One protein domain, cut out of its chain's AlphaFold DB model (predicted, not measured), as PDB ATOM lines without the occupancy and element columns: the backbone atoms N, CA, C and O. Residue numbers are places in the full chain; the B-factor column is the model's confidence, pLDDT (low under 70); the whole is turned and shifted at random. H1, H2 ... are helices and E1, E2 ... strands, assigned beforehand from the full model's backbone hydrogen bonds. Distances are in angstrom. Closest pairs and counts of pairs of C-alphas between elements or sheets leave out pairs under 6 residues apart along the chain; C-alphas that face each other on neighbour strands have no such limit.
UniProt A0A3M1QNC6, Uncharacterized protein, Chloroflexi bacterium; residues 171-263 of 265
ATOM      1  N   ILE A 171     -19.780 -32.253 -43.685       96.94
ATOM      2  CA  ILE A 171     -18.824 -33.356 -43.611       96.94
ATOM      3  C   ILE A 171     -19.170 -34.408 -44.663       96.94
ATOM      4  O   ILE A 171     -18.354 -34.679 -45.541       96.94
ATOM      5  N   GLY A 172     -20.407 -34.901 -44.667       96.38
ATOM      6  CA  GLY A 172     -20.884 -35.880 -45.639       96.38
ATOM      7  C   GLY A 172     -20.750 -35.403 -47.087       96.38
ATOM      8  O   GLY A 172     -20.297 -36.158 -47.942       96.38
ATOM      9  N   ARG A 173     -21.063 -34.133 -47.389       96.44
ATOM     10  CA  ARG A 173     -20.867 -33.570 -48.740       96.44
ATOM     11  C   ARG A 173     -19.399 -33.588 -49.169       96.44
ATOM     12  O   ARG A 173     -19.122 -33.916 -50.314       96.44
ATOM     13  N   ARG A 174     -18.467 -33.222 -48.287       96.50
ATOM     14  CA  ARG A 174     -17.035 -33.241 -48.621       96.50
ATOM     15  C   ARG A 174     -16.526 -34.665 -48.826       96.50
ATOM     16  O   ARG A 174     -15.840 -34.888 -49.812       96.50
ATOM     17  N   LEU A 175     -16.924 -35.606 -47.969       96.19
ATOM     18  CA  LEU A 175     -16.532 -37.011 -48.107       96.19
ATOM     19  C   LEU A 175     -17.082 -37.652 -49.388       96.19
ATOM     20  O   LEU A 175     -16.347 -38.368 -50.046       96.19
ATOM     21  N   ARG A 176     -18.327 -37.345 -49.789       95.06
ATOM     22  CA  ARG A 176     -18.896 -37.809 -51.073       95.06
ATOM     23  C   ARG A 176     -18.199 -37.239 -52.308       95.06
ATOM     24  O   ARG A 176     -18.312 -37.817 -53.375       95.06
ATOM     25  N   ASN A 177     -17.515 -36.108 -52.161       96.88
ATOM     26  CA  ASN A 177     -16.747 -35.471 -53.228       96.88
ATOM     27  C   ASN A 177     -15.247 -35.802 -53.114       96.88
ATOM     28  O   ASN A 177     -14.420 -34.981 -53.506       96.88
ATOM     29  N   ASP A 178     -14.909 -36.916 -52.462       96.00
ATOM     30  CA  ASP A 178     -13.551 -37.401 -52.205       96.00
ATOM     31  C   ASP A 178     -12.597 -36.403 -51.525       96.00
ATOM     32  O   ASP A 178     -11.374 -36.483 -51.634       96.00
ATOM     33  N   LYS A 179     -13.144 -35.440 -50.768       97.19
ATOM     34  CA  LYS A 179     -12.356 -34.399 -50.092       97.19
ATOM     35  C   LYS A 179     -12.174 -34.712 -48.605       97.19
ATOM     36  O   LYS A 179     -13.175 -34.791 -47.885       97.19
ATOM     37  N   PRO A 180     -10.927 -34.755 -48.095       96.56
ATOM     38  CA  PRO A 180     -10.676 -34.928 -46.672       96.56
ATOM     39  C   PRO A 180     -11.139 -33.726 -45.850       96.56
ATOM     40  O   PRO A 180     -11.265 -32.589 -46.339       96.56
ATOM     41  N   ILE A 181     -11.350 -33.983 -44.560       96.12
ATOM     42  CA  ILE A 181     -11.703 -32.970 -43.567       96.12
ATOM     43  C   ILE A 181     -10.892 -33.186 -42.305       96.12
ATOM     44  O   ILE A 181     -10.970 -34.223 -41.653       96.12
ATOM     45  N   ARG A 182     -10.156 -32.153 -41.910       96.12
ATOM     46  CA  ARG A 182      -9.479 -32.122 -40.620       96.12
ATOM     47  C   ARG A 182     -10.465 -31.679 -39.542       96.12
ATOM     48  O   ARG A 182     -10.971 -30.565 -39.611       96.12
ATOM     49  N   ILE A 183     -10.707 -32.539 -38.555       95.31
ATOM     50  CA  ILE A 183     -11.562 -32.238 -37.389       95.31
ATOM     51  C   ILE A 183     -10.743 -32.009 -36.112       95.31
ATOM     52  O   ILE A 183     -11.253 -31.508 -35.118       95.31
ATOM     53  N   HIS A 184      -9.457 -32.361 -36.126       95.31
ATOM     54  CA  HIS A 184      -8.493 -32.044 -35.076       95.31
ATOM     55  C   HIS A 184      -7.072 -32.053 -35.672       95.31
ATOM     56  O   HIS A 184      -6.842 -32.658 -36.718       95.31
ATOM     57  N   LYS A 185      -6.088 -31.414 -35.015       93.31
ATOM     58  CA  LYS A 185      -4.684 -31.326 -35.497       93.31
ATOM     59  C   LYS A 185      -4.077 -32.676 -35.915       93.31
ATOM     60  O   LYS A 185      -3.268 -32.736 -36.833       93.31
ATOM     61  N   ASN A 186      -4.519 -33.745 -35.257       95.06
ATOM     62  CA  ASN A 186      -4.032 -35.115 -35.419       95.06
ATOM     63  C   ASN A 186      -5.136 -36.094 -35.858       95.06
ATOM     64  O   ASN A 186      -4.993 -37.289 -35.608       95.06
ATOM     65  N   LEU A 187      -6.253 -35.600 -36.406       95.69
ATOM     66  CA  LEU A 187      -7.380 -36.423 -36.852       95.69
ATOM     67  C   LEU A 187      -7.958 -35.865 -38.156       95.69
ATOM     68  O   LEU A 187      -8.513 -34.757 -38.177       95.69
ATOM     69  N   VAL A 188      -7.832 -36.638 -39.230       97.06
ATOM     70  CA  VAL A 188      -8.361 -36.303 -40.553       97.06
ATOM     71  C   VAL A 188      -9.331 -37.394 -40.980       97.06
ATOM     72  O   VAL A 188      -9.044 -38.581 -40.877       97.06
ATOM     73  N   VAL A 189     -10.509 -36.981 -41.426       97.12
ATOM     74  CA  VAL A 189     -11.558 -37.870 -41.917       97.12
ATOM     75  C   VAL A 189     -11.453 -37.932 -43.432       97.12
ATOM     76  O   VAL A 189     -11.480 -36.892 -44.097       97.12
ATOM     77  N   TRP A 190     -11.342 -39.147 -43.950       97.44
ATOM     78  CA  TRP A 190     -11.238 -39.471 -45.364       97.44
ATOM     79  C   TRP A 190     -12.487 -40.236 -45.830       97.44
ATOM     80  O   TRP A 190     -13.193 -40.830 -45.012       97.44
ATOM     81  N   PRO A 191     -12.779 -40.265 -47.141       95.81
ATOM     82  CA  PRO A 191     -13.885 -41.064 -47.673       95.81
ATOM     83  C   PRO A 191     -13.756 -42.551 -47.318       95.81
ATOM     84  O   PRO A 191     -14.744 -43.166 -46.936       95.81
ATOM     85  N   GLY A 192     -12.537 -43.105 -47.356       95.12
ATOM     86  CA  GLY A 192     -12.265 -44.516 -47.049       95.12
ATOM     87  C   GLY A 192     -12.050 -44.851 -45.567       95.12
ATOM     88  O   GLY A 192     -12.032 -46.026 -45.200       95.12
ATOM     89  N   GLY A 193     -11.902 -43.853 -44.691       95.88
ATOM     90  CA  GLY A 193     -11.646 -44.102 -43.276       95.88
ATOM     91  C   GLY A 193     -11.213 -42.863 -42.508       95.88
ATOM     92  O   GLY A 193     -11.604 -41.735 -42.804       95.88
ATOM     93  N   VAL A 194     -10.387 -43.068 -41.492       96.69
ATOM     94  CA  VAL A 194      -9.866 -41.992 -40.651       96.69
ATOM     95  C   VAL A 194      -8.358 -42.131 -40.520       96.69
ATOM     96  O   VAL A 194      -7.861 -43.191 -40.149       96.69
ATOM     97  N   GLU A 195      -7.649 -41.038 -40.777       96.69
ATOM     98  CA  GLU A 195      -6.219 -40.912 -40.523       96.69
ATOM     99  C   GLU A 195      -6.009 -40.322 -39.125       96.69
ATOM    100  O   GLU A 195      -6.503 -39.240 -38.773       96.69
ATOM    101  N   VAL A 196      -5.228 -41.037 -38.325       94.94
ATOM    102  CA  VAL A 196      -4.918 -40.707 -36.939       94.94
ATOM    103  C   VAL A 196      -3.413 -40.525 -36.806       94.94
ATOM    104  O   VAL A 196      -2.648 -41.460 -37.034       94.94
ATOM    105  N   LYS A 197      -2.963 -39.357 -36.340       90.94
ATOM    106  CA  LYS A 197      -1.565 -39.187 -35.916       90.94
ATOM    107  C   LYS A 197      -1.419 -39.599 -34.459       90.94
ATOM    108  O   LYS A 197      -1.950 -38.940 -33.561       90.94
ATOM    109  N   ASN A 198      -0.712 -40.702 -34.224       77.56
ATOM    110  CA  ASN A 198      -0.478 -41.212 -32.875       77.56
ATOM    111  C   ASN A 198       0.571 -40.371 -32.111       77.56
ATOM    112  O   ASN A 198       1.158 -39.429 -32.645       77.56
ATOM    113  N   LYS A 199       0.839 -40.723 -30.845       72.69
ATOM    114  CA  LYS A 199       1.821 -40.014 -29.998       72.69
ATOM    115  C   LYS A 199       3.240 -39.983 -30.588       72.69
ATOM    116  O   LYS A 199       3.962 -39.023 -30.353       72.69
ATOM    117  N   LYS A 200       3.620 -40.994 -31.379       75.31
ATOM    118  CA  LYS A 200       4.910 -41.074 -32.086       75.31
ATOM    119  C   LYS A 200       4.893 -40.335 -33.435       75.31
ATOM    120  O   LYS A 200       5.783 -40.542 -34.248       75.31
ATOM    121  N   LYS A 201       3.866 -39.512 -33.700       73.50
ATOM    122  CA  LYS A 201       3.619 -38.799 -34.968       73.50
ATOM    123  C   LYS A 201       3.510 -39.703 -36.205       73.50
ATOM    124  O   LYS A 201       3.499 -39.188 -37.318       73.50
ATOM    125  N   LYS A 202       3.370 -41.021 -36.034       83.44
ATOM    126  CA  LYS A 202       3.101 -41.936 -37.146       83.44
ATOM    127  C   LYS A 202       1.626 -41.809 -37.524       83.44
ATOM    128  O   LYS A 202       0.765 -41.935 -36.643       83.44
ATOM    129  N   SER A 203       1.353 -41.532 -38.798       88.56
ATOM    130  CA  SER A 203       0.001 -41.607 -39.354       88.56
ATOM    131  C   SER A 203      -0.428 -43.071 -39.421       88.56
ATOM    132  O   SER A 203       0.338 -43.940 -39.841       88.56
ATOM    133  N   VAL A 204      -1.628 -43.342 -38.924       93.06
ATOM    134  CA  VAL A 204      -2.285 -44.644 -38.983       93.06
ATOM    135  C   VAL A 204      -3.634 -44.432 -39.644       93.06
ATOM    136  O   VAL A 204      -4.483 -43.730 -39.088       93.06
ATOM    137  N   ASP A 205      -3.819 -45.061 -40.796       94.94
ATOM    138  CA  ASP A 205      -5.082 -45.049 -41.520       94.94
ATOM    139  C   ASP A 205      -5.936 -46.229 -41.072       94.94
ATOM    140  O   ASP A 205      -5.490 -47.378 -41.041       94.94
ATOM    141  N   ILE A 206      -7.170 -45.937 -40.673       95.81
ATOM    142  CA  ILE A 206      -8.123 -46.931 -40.190       95.81
ATOM    143  C   ILE A 206      -9.330 -46.908 -41.133       95.81
ATOM    144  O   ILE A 206     -10.092 -45.935 -41.102       95.81
ATOM    145  N   PRO A 207      -9.538 -47.956 -41.951       96.50
ATOM    146  CA  PRO A 207     -10.702 -48.058 -42.824       96.50
ATOM    147  C   PRO A 207     -12.012 -48.040 -42.036       96.50
ATOM    148  O   PRO A 207     -12.071 -48.568 -40.923       96.50
ATOM    149  N   TRP A 208     -13.093 -47.514 -42.624       96.19
ATOM    150  CA  TRP A 208     -14.411 -47.491 -41.969       96.19
ATOM    151  C   TRP A 208     -14.893 -48.874 -41.515       96.19
ATOM    152  O   TRP A 208     -15.549 -48.969 -40.482       96.19
ATOM    153  N   SER A 209     -14.537 -49.950 -42.225       94.81
ATOM    154  CA  SER A 209     -14.862 -51.341 -41.866       94.81
ATOM    155  C   SER A 209     -14.183 -51.828 -40.580       94.81
ATOM    156  O   SER A 209     -14.715 -52.694 -39.893       94.81
ATOM    157  N   HIS A 210     -13.039 -51.247 -40.216       96.00
ATOM    158  CA  HIS A 210     -12.264 -51.604 -39.023       96.00
ATOM    159  C   HIS A 210     -12.285 -50.516 -37.951       96.00
ATOM    160  O   HIS A 210     -11.608 -50.638 -36.930       96.00
ATOM    161  N   LEU A 211     -13.045 -49.447 -38.164       96.38
ATOM    162  CA  LEU A 211     -13.118 -48.313 -37.262       96.38
ATOM    163  C   LEU A 211     -14.232 -48.500 -36.232       96.38
ATOM    164  O   LEU A 211     -15.324 -48.977 -36.528       96.38
ATOM    165  N   ASN A 212     -13.991 -48.054 -35.007       96.19
ATOM    166  CA  ASN A 212     -15.056 -47.805 -34.056       96.19
ATOM    167  C   ASN A 212     -14.818 -46.482 -33.336       96.19
ATOM    168  O   ASN A 212     -13.716 -46.201 -32.866       96.19
ATOM    169  N   ILE A 213     -15.873 -45.682 -33.228       95.69
ATOM    170  CA  ILE A 213     -15.821 -44.362 -32.606       95.69
ATOM    171  C   ILE A 213     -16.730 -44.373 -31.388       95.69
ATOM    172  O   ILE A 213     -17.901 -44.738 -31.474       95.69
ATOM    173  N   LYS A 214     -16.180 -44.000 -30.231       95.00
ATOM    174  CA  LYS A 214     -16.925 -43.950 -28.971       95.00
ATOM    175  C   LYS A 214     -16.644 -42.661 -28.224       95.00
ATOM    176  O   LYS A 214     -15.514 -42.187 -28.177       95.00
ATOM    177  N   MET A 215     -17.669 -42.142 -27.567       95.12
ATOM    178  CA  MET A 215     -17.536 -41.073 -26.586       95.12
ATOM    179  C   MET A 215     -17.443 -41.691 -25.192       95.12
ATOM    180  O   MET A 215     -18.302 -42.482 -24.809       95.12
ATOM    181  N   ARG A 216     -16.407 -41.343 -24.424       94.38
ATOM    182  CA  ARG A 216     -16.278 -41.732 -23.011       94.38
ATOM    183  C   ARG A 216     -16.003 -40.493 -22.172       94.38
ATOM    184  O   ARG A 216     -14.900 -39.945 -22.195       94.38
ATOM    185  N   GLY A 217     -17.013 -40.039 -21.433       89.75
ATOM    186  CA  GLY A 217     -16.938 -38.798 -20.666       89.75
ATOM    187  C   GLY A 217     -16.624 -37.601 -21.570       89.75
ATOM    188  O   GLY A 217     -17.411 -37.257 -22.445       89.75
ATOM    189  N   ARG A 218     -15.458 -36.974 -21.367       90.56
ATOM    190  CA  ARG A 218     -14.995 -35.792 -22.124       90.56
ATOM    191  C   ARG A 218     -14.006 -36.118 -23.246       90.56
ATOM    192  O   ARG A 218     -13.295 -35.227 -23.707       90.56
ATOM    193  N   ASN A 219     -13.951 -37.376 -23.670       95.56
ATOM    194  CA  ASN A 219     -13.005 -37.844 -24.671       95.56
ATOM    195  C   ASN A 219     -13.712 -38.559 -25.826       95.56
ATOM    196  O   ASN A 219     -14.589 -39.398 -25.607       95.56
ATOM    197  N   LEU A 220     -13.260 -38.261 -27.041       96.19
ATOM    198  CA  LEU A 220     -13.499 -39.026 -28.254       96.19
ATOM    199  C   LEU A 220     -12.437 -40.125 -28.355       96.19
ATOM    200  O   LEU A 220     -11.238 -39.844 -28.376       96.19
ATOM    201  N   LEU A 221     -12.875 -41.375 -28.415       96.56
ATOM    202  CA  LEU A 221     -12.028 -42.547 -28.585       96.56
ATOM    203  C   LEU A 221     -12.120 -43.025 -30.030       96.56
ATOM    204  O   LEU A 221     -13.208 -43.355 -30.506       96.56
ATOM    205  N   ILE A 222     -10.968 -43.103 -30.692       96.12
ATOM    206  CA  ILE A 222     -10.819 -43.743 -31.996       96.12
ATOM    207  C   ILE A 222     -10.232 -45.130 -31.772       96.12
ATOM    208  O   ILE A 222      -9.139 -45.269 -31.212       96.12
ATOM    209  N   GLN A 223     -10.972 -46.157 -32.173       95.75
ATOM    210  CA  GLN A 223     -10.605 -47.553 -31.983       95.75
ATOM    211  C   GLN A 223     -10.476 -48.260 -33.330       95.75
ATOM    212  O   GLN A 223     -11.261 -48.001 -34.238       95.75
ATOM    213  N   ALA A 224      -9.515 -49.174 -33.434       95.31
ATOM    214  CA  ALA A 224      -9.335 -50.036 -34.594       95.31
ATOM    215  C   ALA A 224      -9.574 -51.498 -34.214       95.31
ATOM    216  O   ALA A 224      -9.217 -51.937 -33.113       95.31
ATOM    217  N   TRP A 225     -10.171 -52.251 -35.131       94.62
ATOM    218  CA  TRP A 225     -10.303 -53.696 -35.019       94.62
ATOM    219  C   TRP A 225      -8.927 -54.350 -35.141       94.62
ATOM    220  O   TRP A 225      -8.257 -54.227 -36.161       94.62
ATOM    221  N   THR A 226      -8.483 -55.016 -34.079       91.44
ATOM    222  CA  THR A 226      -7.187 -55.701 -34.023       91.44
ATOM    223  C   THR A 226      -7.315 -56.972 -33.192       91.44
ATOM    224  O   THR A 226      -7.719 -56.926 -32.029       91.44
ATOM    225  N   SER A 227      -6.952 -58.116 -33.780       88.81
ATOM    226  CA  SER A 227      -6.965 -59.423 -33.102       88.81
ATOM    227  C   SER A 227      -8.333 -59.766 -32.484       88.81
ATOM    228  O   SER A 227      -8.427 -60.077 -31.299       88.81
ATOM    229  N   GLY A 228      -9.411 -59.621 -33.264       89.31
ATOM    230  CA  GLY A 228     -10.769 -59.995 -32.842       89.31
ATOM    231  C   GLY A 228     -11.457 -59.032 -31.865       89.31
ATOM    232  O   GLY A 228     -12.540 -59.341 -31.377       89.31
ATOM    233  N   LYS A 229     -10.863 -57.867 -31.557       94.06
ATOM    234  CA  LYS A 229     -11.500 -56.837 -30.716       94.06
ATOM    235  C   LYS A 229     -11.128 -55.411 -31.118       94.06
ATOM    236  O   LYS A 229     -10.069 -55.161 -31.687       94.06
ATOM    237  N   PHE A 230     -11.973 -54.443 -30.763       94.88
ATOM    238  CA  PHE A 230     -11.653 -53.021 -30.925       94.88
ATOM    239  C   PHE A 230     -10.696 -52.545 -29.829       94.88
ATOM    240  O   PHE A 230     -11.034 -52.568 -28.644       94.88
ATOM    241  N   LYS A 231      -9.516 -52.059 -30.226       94.94
ATOM    242  CA  LYS A 231      -8.536 -51.429 -29.330       94.94
ATOM    243  C   LYS A 231      -8.458 -49.935 -29.609       94.94
ATOM    244  O   LYS A 231      -8.469 -49.510 -30.761       94.94
ATOM    245  N   THR A 232      -8.376 -49.128 -28.557       94.94
ATOM    246  CA  THR A 232      -8.221 -47.673 -28.684       94.94
ATOM    247  C   THR A 232      -6.840 -47.337 -29.241       94.94
ATOM    248  O   THR A 232      -5.832 -47.655 -28.617       94.94
ATOM    249  N   ILE A 233      -6.807 -46.665 -30.390       93.19
ATOM    250  CA  ILE A 233      -5.579 -46.211 -31.058       93.19
ATOM    251  C   ILE A 233      -5.277 -44.757 -30.695       93.19
ATOM    252  O   ILE A 233      -4.119 -44.386 -30.503       93.19
ATOM    253  N   ALA A 234      -6.319 -43.931 -30.549       93.50
ATOM    254  CA  ALA A 234      -6.179 -42.543 -30.139       93.50
ATOM    255  C   ALA A 234      -7.336 -42.063 -29.267       93.50
ATOM    256  O   ALA A 234      -8.445 -42.597 -29.275       93.50
ATOM    257  N   THR A 235      -7.042 -41.034 -28.480       95.00
ATOM    258  CA  THR A 235      -7.978 -40.370 -27.579       95.00
ATOM    259  C   THR A 235      -7.834 -38.871 -27.769       95.00
ATOM    260  O   THR A 235      -6.722 -38.349 -27.678       95.00
ATOM    261  N   TYR A 236      -8.949 -38.192 -28.014       94.44
ATOM    262  CA  TYR A 236      -8.993 -36.752 -28.228       94.44
ATOM    263  C   TYR A 236      -9.933 -36.102 -27.218       94.44
ATOM    264  O   TYR A 236     -11.096 -36.501 -27.128       94.44
ATOM    265  N   PRO A 237      -9.477 -35.097 -26.462       93.94
ATOM    266  CA  PRO A 237     -10.372 -34.312 -25.633       93.94
ATOM    267  C   PRO A 237     -11.405 -33.578 -26.497       93.94
ATOM    268  O   PRO A 237     -11.042 -32.922 -27.469       93.94
ATOM    269  N   ILE A 238     -12.684 -33.621 -26.115       92.94
ATOM    270  CA  ILE A 238     -13.785 -33.059 -26.929       92.94
ATOM    271  C   ILE A 238     -13.618 -31.563 -27.225       92.94
ATOM    272  O   ILE A 238     -14.055 -31.078 -28.259       92.94
ATOM    273  N   HIS A 239     -12.940 -30.842 -26.330       91.56
ATOM    274  CA  HIS A 239     -12.695 -29.409 -26.448       91.56
ATOM    275  C   HIS A 239     -11.662 -29.035 -27.511       91.56
ATOM    276  O   HIS A 239     -11.532 -27.856 -27.829       91.56
ATOM    277  N   GLU A 240     -10.929 -30.007 -28.049       93.62
ATOM    278  CA  GLU A 240      -9.989 -29.800 -29.151       93.62
ATOM    279  C   GLU A 240     -10.562 -30.268 -30.499       93.62
ATOM    280  O   GLU A 240      -9.953 -30.006 -31.534       93.62
ATOM    281  N   VAL A 241     -11.717 -30.946 -30.505       95.12
ATOM    282  CA  VAL A 241     -12.323 -31.520 -31.714       95.12
ATOM    283  C   VAL A 241     -13.378 -30.575 -32.278       95.12
ATOM    284  O   VAL A 241     -14.342 -30.212 -31.603       95.12
ATOM    285  N   ASP A 242     -13.204 -30.204 -33.540       96.50
ATOM    286  CA  ASP A 242     -14.170 -29.425 -34.304       96.50
ATOM    287  C   ASP A 242     -15.290 -30.310 -34.837       96.50
ATOM    288  O   ASP A 242     -15.064 -31.447 -35.253       96.50
ATOM    289  N   ASN A 243     -16.503 -29.756 -34.885       96.94
ATOM    290  CA  ASN A 243     -17.664 -30.375 -35.523       96.94
ATOM    291  C   ASN A 243     -17.993 -31.769 -34.972       96.94
ATOM    292  O   ASN A 243     -18.505 -32.617 -35.697       96.94
ATOM    293  N   LEU A 244     -17.705 -32.003 -33.687       95.81
ATOM    294  CA  LEU A 244     -17.818 -33.318 -33.058       95.81
ATOM    295  C   LEU A 244     -19.197 -33.960 -33.272       95.81
ATOM    296  O   LEU A 244     -19.260 -35.125 -33.644       95.81
ATOM    297  N   GLY A 245     -20.284 -33.209 -33.068       94.62
ATOM    298  CA  GLY A 245     -21.648 -33.713 -33.264       94.62
ATOM    299  C   GLY A 245     -21.887 -34.215 -34.689       94.62
ATOM    300  O   GLY A 245     -22.226 -35.380 -34.877       94.62
ATOM    301  N   GLY A 246     -21.611 -33.374 -35.690       96.00
ATOM    302  CA  GLY A 246     -21.768 -33.748 -37.095       96.00
ATOM    303  C   GLY A 246     -20.813 -34.856 -37.541       96.00
ATOM    304  O   GLY A 246     -21.182 -35.709 -38.345       96.00
ATOM    305  N   PHE A 247     -19.594 -34.897 -36.995       97.06
ATOM    306  CA  PHE A 247     -18.659 -35.994 -37.235       97.06
ATOM    307  C   PHE A 247     -19.203 -37.325 -36.713       97.06
ATOM    308  O   PHE A 247     -19.133 -38.316 -37.432       97.06
ATOM    309  N   LEU A 248     -19.750 -37.357 -35.493       96.62
ATOM    310  CA  LEU A 248     -20.320 -38.574 -34.916       96.62
ATOM    311  C   LEU A 248     -21.513 -39.081 -35.733       96.62
ATOM    312  O   LEU A 248     -21.582 -40.277 -35.997       96.62
ATOM    313  N   GLU A 249     -22.403 -38.193 -36.180       95.44
ATOM    314  CA  GLU A 249     -23.543 -38.562 -37.031       95.44
ATOM    315  C   GLU A 249     -23.086 -39.223 -38.337       95.44
ATOM    316  O   GLU A 249     -23.517 -40.334 -38.658       95.44
ATOM    317  N   VAL A 250     -22.158 -38.581 -39.055       96.25
ATOM    318  CA  VAL A 250     -21.617 -39.123 -40.310       96.25
ATOM    319  C   VAL A 250     -20.864 -40.425 -40.058       96.25
ATOM    320  O   VAL A 250     -21.092 -41.408 -40.753       96.25
ATOM    321  N   ALA A 251     -20.006 -40.468 -39.041       95.50
ATOM    322  CA  ALA A 251     -19.243 -41.658 -38.702       95.50
ATOM    323  C   ALA A 251     -20.146 -42.850 -38.368       95.50
ATOM    324  O   ALA A 251     -19.897 -43.954 -38.845       95.50
ATOM    325  N   THR A 252     -21.193 -42.653 -37.565       94.31
ATOM    326  CA  THR A 252     -22.137 -43.721 -37.223       94.31
ATOM    327  C   THR A 252     -22.877 -44.225 -38.458       94.31
ATOM    328  O   THR A 252     -22.980 -45.439 -38.629       94.31
ATOM    329  N   ALA A 253     -23.344 -43.333 -39.335       93.81
ATOM    330  CA  ALA A 253     -24.001 -43.725 -40.580       93.81
ATOM    331  C   ALA A 253     -23.053 -44.504 -41.513       93.81
ATOM    332  O   ALA A 253     -23.403 -45.577 -42.000       93.81
ATOM    333  N   THR A 254     -21.823 -44.021 -41.701       94.25
ATOM    334  CA  THR A 254     -20.825 -44.677 -42.555       94.25
ATOM    335  C   THR A 254     -20.393 -46.031 -41.987       94.25
ATOM    336  O   THR A 254     -20.369 -47.021 -42.714       94.25
ATOM    337  N   MET A 255     -20.123 -46.127 -40.679       94.06
ATOM    338  CA  MET A 255     -19.784 -47.403 -40.038       94.06
ATOM    339  C   MET A 255     -20.922 -48.423 -40.149       94.06
ATOM    340  O   MET A 255     -20.641 -49.590 -40.399       94.06
ATOM    341  N   ARG A 256     -22.193 -48.008 -40.019       91.88
ATOM    342  CA  ARG A 256     -23.352 -48.900 -40.225       91.88
ATOM    343  C   ARG A 256     -23.369 -49.509 -41.626       91.88
ATOM    344  O   ARG A 256     -23.614 -50.702 -41.760       91.88
ATOM    345  N   ASN A 257     -23.039 -48.720 -42.646       92.00
ATOM    346  CA  ASN A 257     -22.990 -49.204 -44.025       92.00
ATOM    347  C   ASN A 257     -21.833 -50.185 -44.269       92.00
ATOM    348  O   ASN A 257     -22.026 -51.189 -44.947       92.00
ATOM    349  N   HIS A 258     -20.652 -49.931 -43.696       90.62
ATOM    350  CA  HIS A 258     -19.470 -50.789 -43.877       90.62
ATOM    351  C   HIS A 258     -19.400 -51.991 -42.918       90.62
ATOM    352  O   HIS A 258     -18.608 -52.900 -43.148       90.62
ATOM    353  N   GLN A 259     -20.186 -51.999 -41.838       89.88
ATOM    354  CA  GLN A 259     -20.173 -53.032 -40.794       89.88
ATOM    355  C   GLN A 259     -21.590 -53.551 -40.496       89.88
ATOM    356  O   GLN A 259     -21.947 -53.711 -39.330       89.88
ATOM    357  N   ARG A 260     -22.415 -53.803 -41.524       85.25
ATOM    358  CA  ARG A 260     -23.839 -54.186 -41.374       85.25
ATOM    359  C   ARG A 260     -24.084 -55.270 -40.319       85.25
ATOM    360  O   ARG A 260     -24.802 -55.031 -39.353       85.25
ATOM    361  N   GLN A 261     -23.347 -56.380 -40.409       83.56
ATOM    362  CA  GLN A 261     -23.438 -57.523 -39.486       83.56
ATOM    363  C   GLN A 261     -23.235 -57.160 -38.003       83.56
ATOM    364  O   GLN A 261     -23.678 -57.883 -37.112       83.56
ATOM    365  N   ARG A 262     -22.534 -56.057 -37.713       83.19
ATOM    366  CA  ARG A 262     -22.287 -55.585 -36.347       83.19
ATOM    367  C   ARG A 262     -23.455 -54.770 -35.783       83.19
ATOM    368  O   ARG A 262     -23.593 -54.712 -34.565       83.19
ATOM    369  N   PHE A 263     -24.230 -54.101 -36.634       80.75
ATOM    370  CA  PHE A 263     -25.303 -53.183 -36.232       80.75
ATOM    371  C   PHE A 263     -26.714 -53.774 -36.373       80.75
ATOM    372  O   PHE A 263     -27.655 -53.149 -35.898       80.75
TER     373      PHE A 263
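Overview. This is residues 171 to 263 of the 265 residues of an uncharacterized protein of Chloroflexi bacterium (UniProt A0A3M1QNC6). Two antiparallel sheets, E1 to E4 and E5 to E7, are partly face to face with their strands crossed, and the long helix H2 slants over the open side between them, packing on both. Short H1 packs beside E1 and E2, and H3 sits past the end of H2. The printed part has 93 residues with three named helices and seven named strands, in the order H1, E1 to E7, H2, H3, of mixed class. It is compact, with a radius of gyration of the C-alphas of 12.4 A, and rounded, spanning 33 by 31 by 26 A.

Along the chain. The larger sheet has E1, residues 181 to 184, E2, 187 to 190, E3, 193 to 197, 13.4 A long, and E4, 203 to 207, 13.0 A. The other has E5, residues 211 to 216, 16.0 A, E6, 219 to 226, 21.0 A, and E7, 229 to 237, 23.1 A; E7 bends by 54 degrees at residue 233. H1, residues 171 to 176, begins at C-alpha 171 (-18.824, -33.356, -43.611). H2, residues 244 to 258, is 20.6 A long and begins at C-alpha 244 (-17.818, -33.318, -33.058). H3, residues 260 to 263, ends at C-alpha 263 (-25.303, -53.183, -36.232).

Arrangement. E1 to E4 form a meander, each strand the antiparallel neighbour and hairpin partner of the one before: N 181 and O 189 are 2.9 A apart, N 195 and O 188 2.8 A, N 194 and O 206 2.9 A. E5, E6 and E7 form a second meander, strongly twisted, with N 212 and O 223 at 2.8 A and N 220 and O 236 at 2.8 A. The sheets make a sandwich, two sheets face to face, with strands at 57 degrees; the C-alphas of Ile 206 in E4 and Ala 224 in E6, the closest of these two strands, are 6.5 A apart. H1 and H2 are on one face of the four-stranded sheet, as two layers. H2 runs slantwise to its strands, at a height over the sheet of 10.6 A. H2 is also on the other sheet, at a height of 9.3 A; the closest C-alphas of H2 and E5, Met 255 and Leu 211, are 7.3 A apart. H1 touches H2, whose residues 246 to 250 alone take part, with the C-alphas of Gly 172 and Val 250 closest at 6.3 A. H3 is close to H2 but not clearly touching, with Arg 256 and Phe 263 the closest C-alphas at 6.2 A. In H1 and H2 every O i to N i+4 pair is within hydrogen-bond range; H3 is too short for one.

Size, cuts and confidence. The C-alphas farthest apart, of Lys 200 and Gln 261, are 33.6 A apart. The printed part has no cut and no long link. Mean pLDDT of the printed part is 93.3, and no printed residue is under 70.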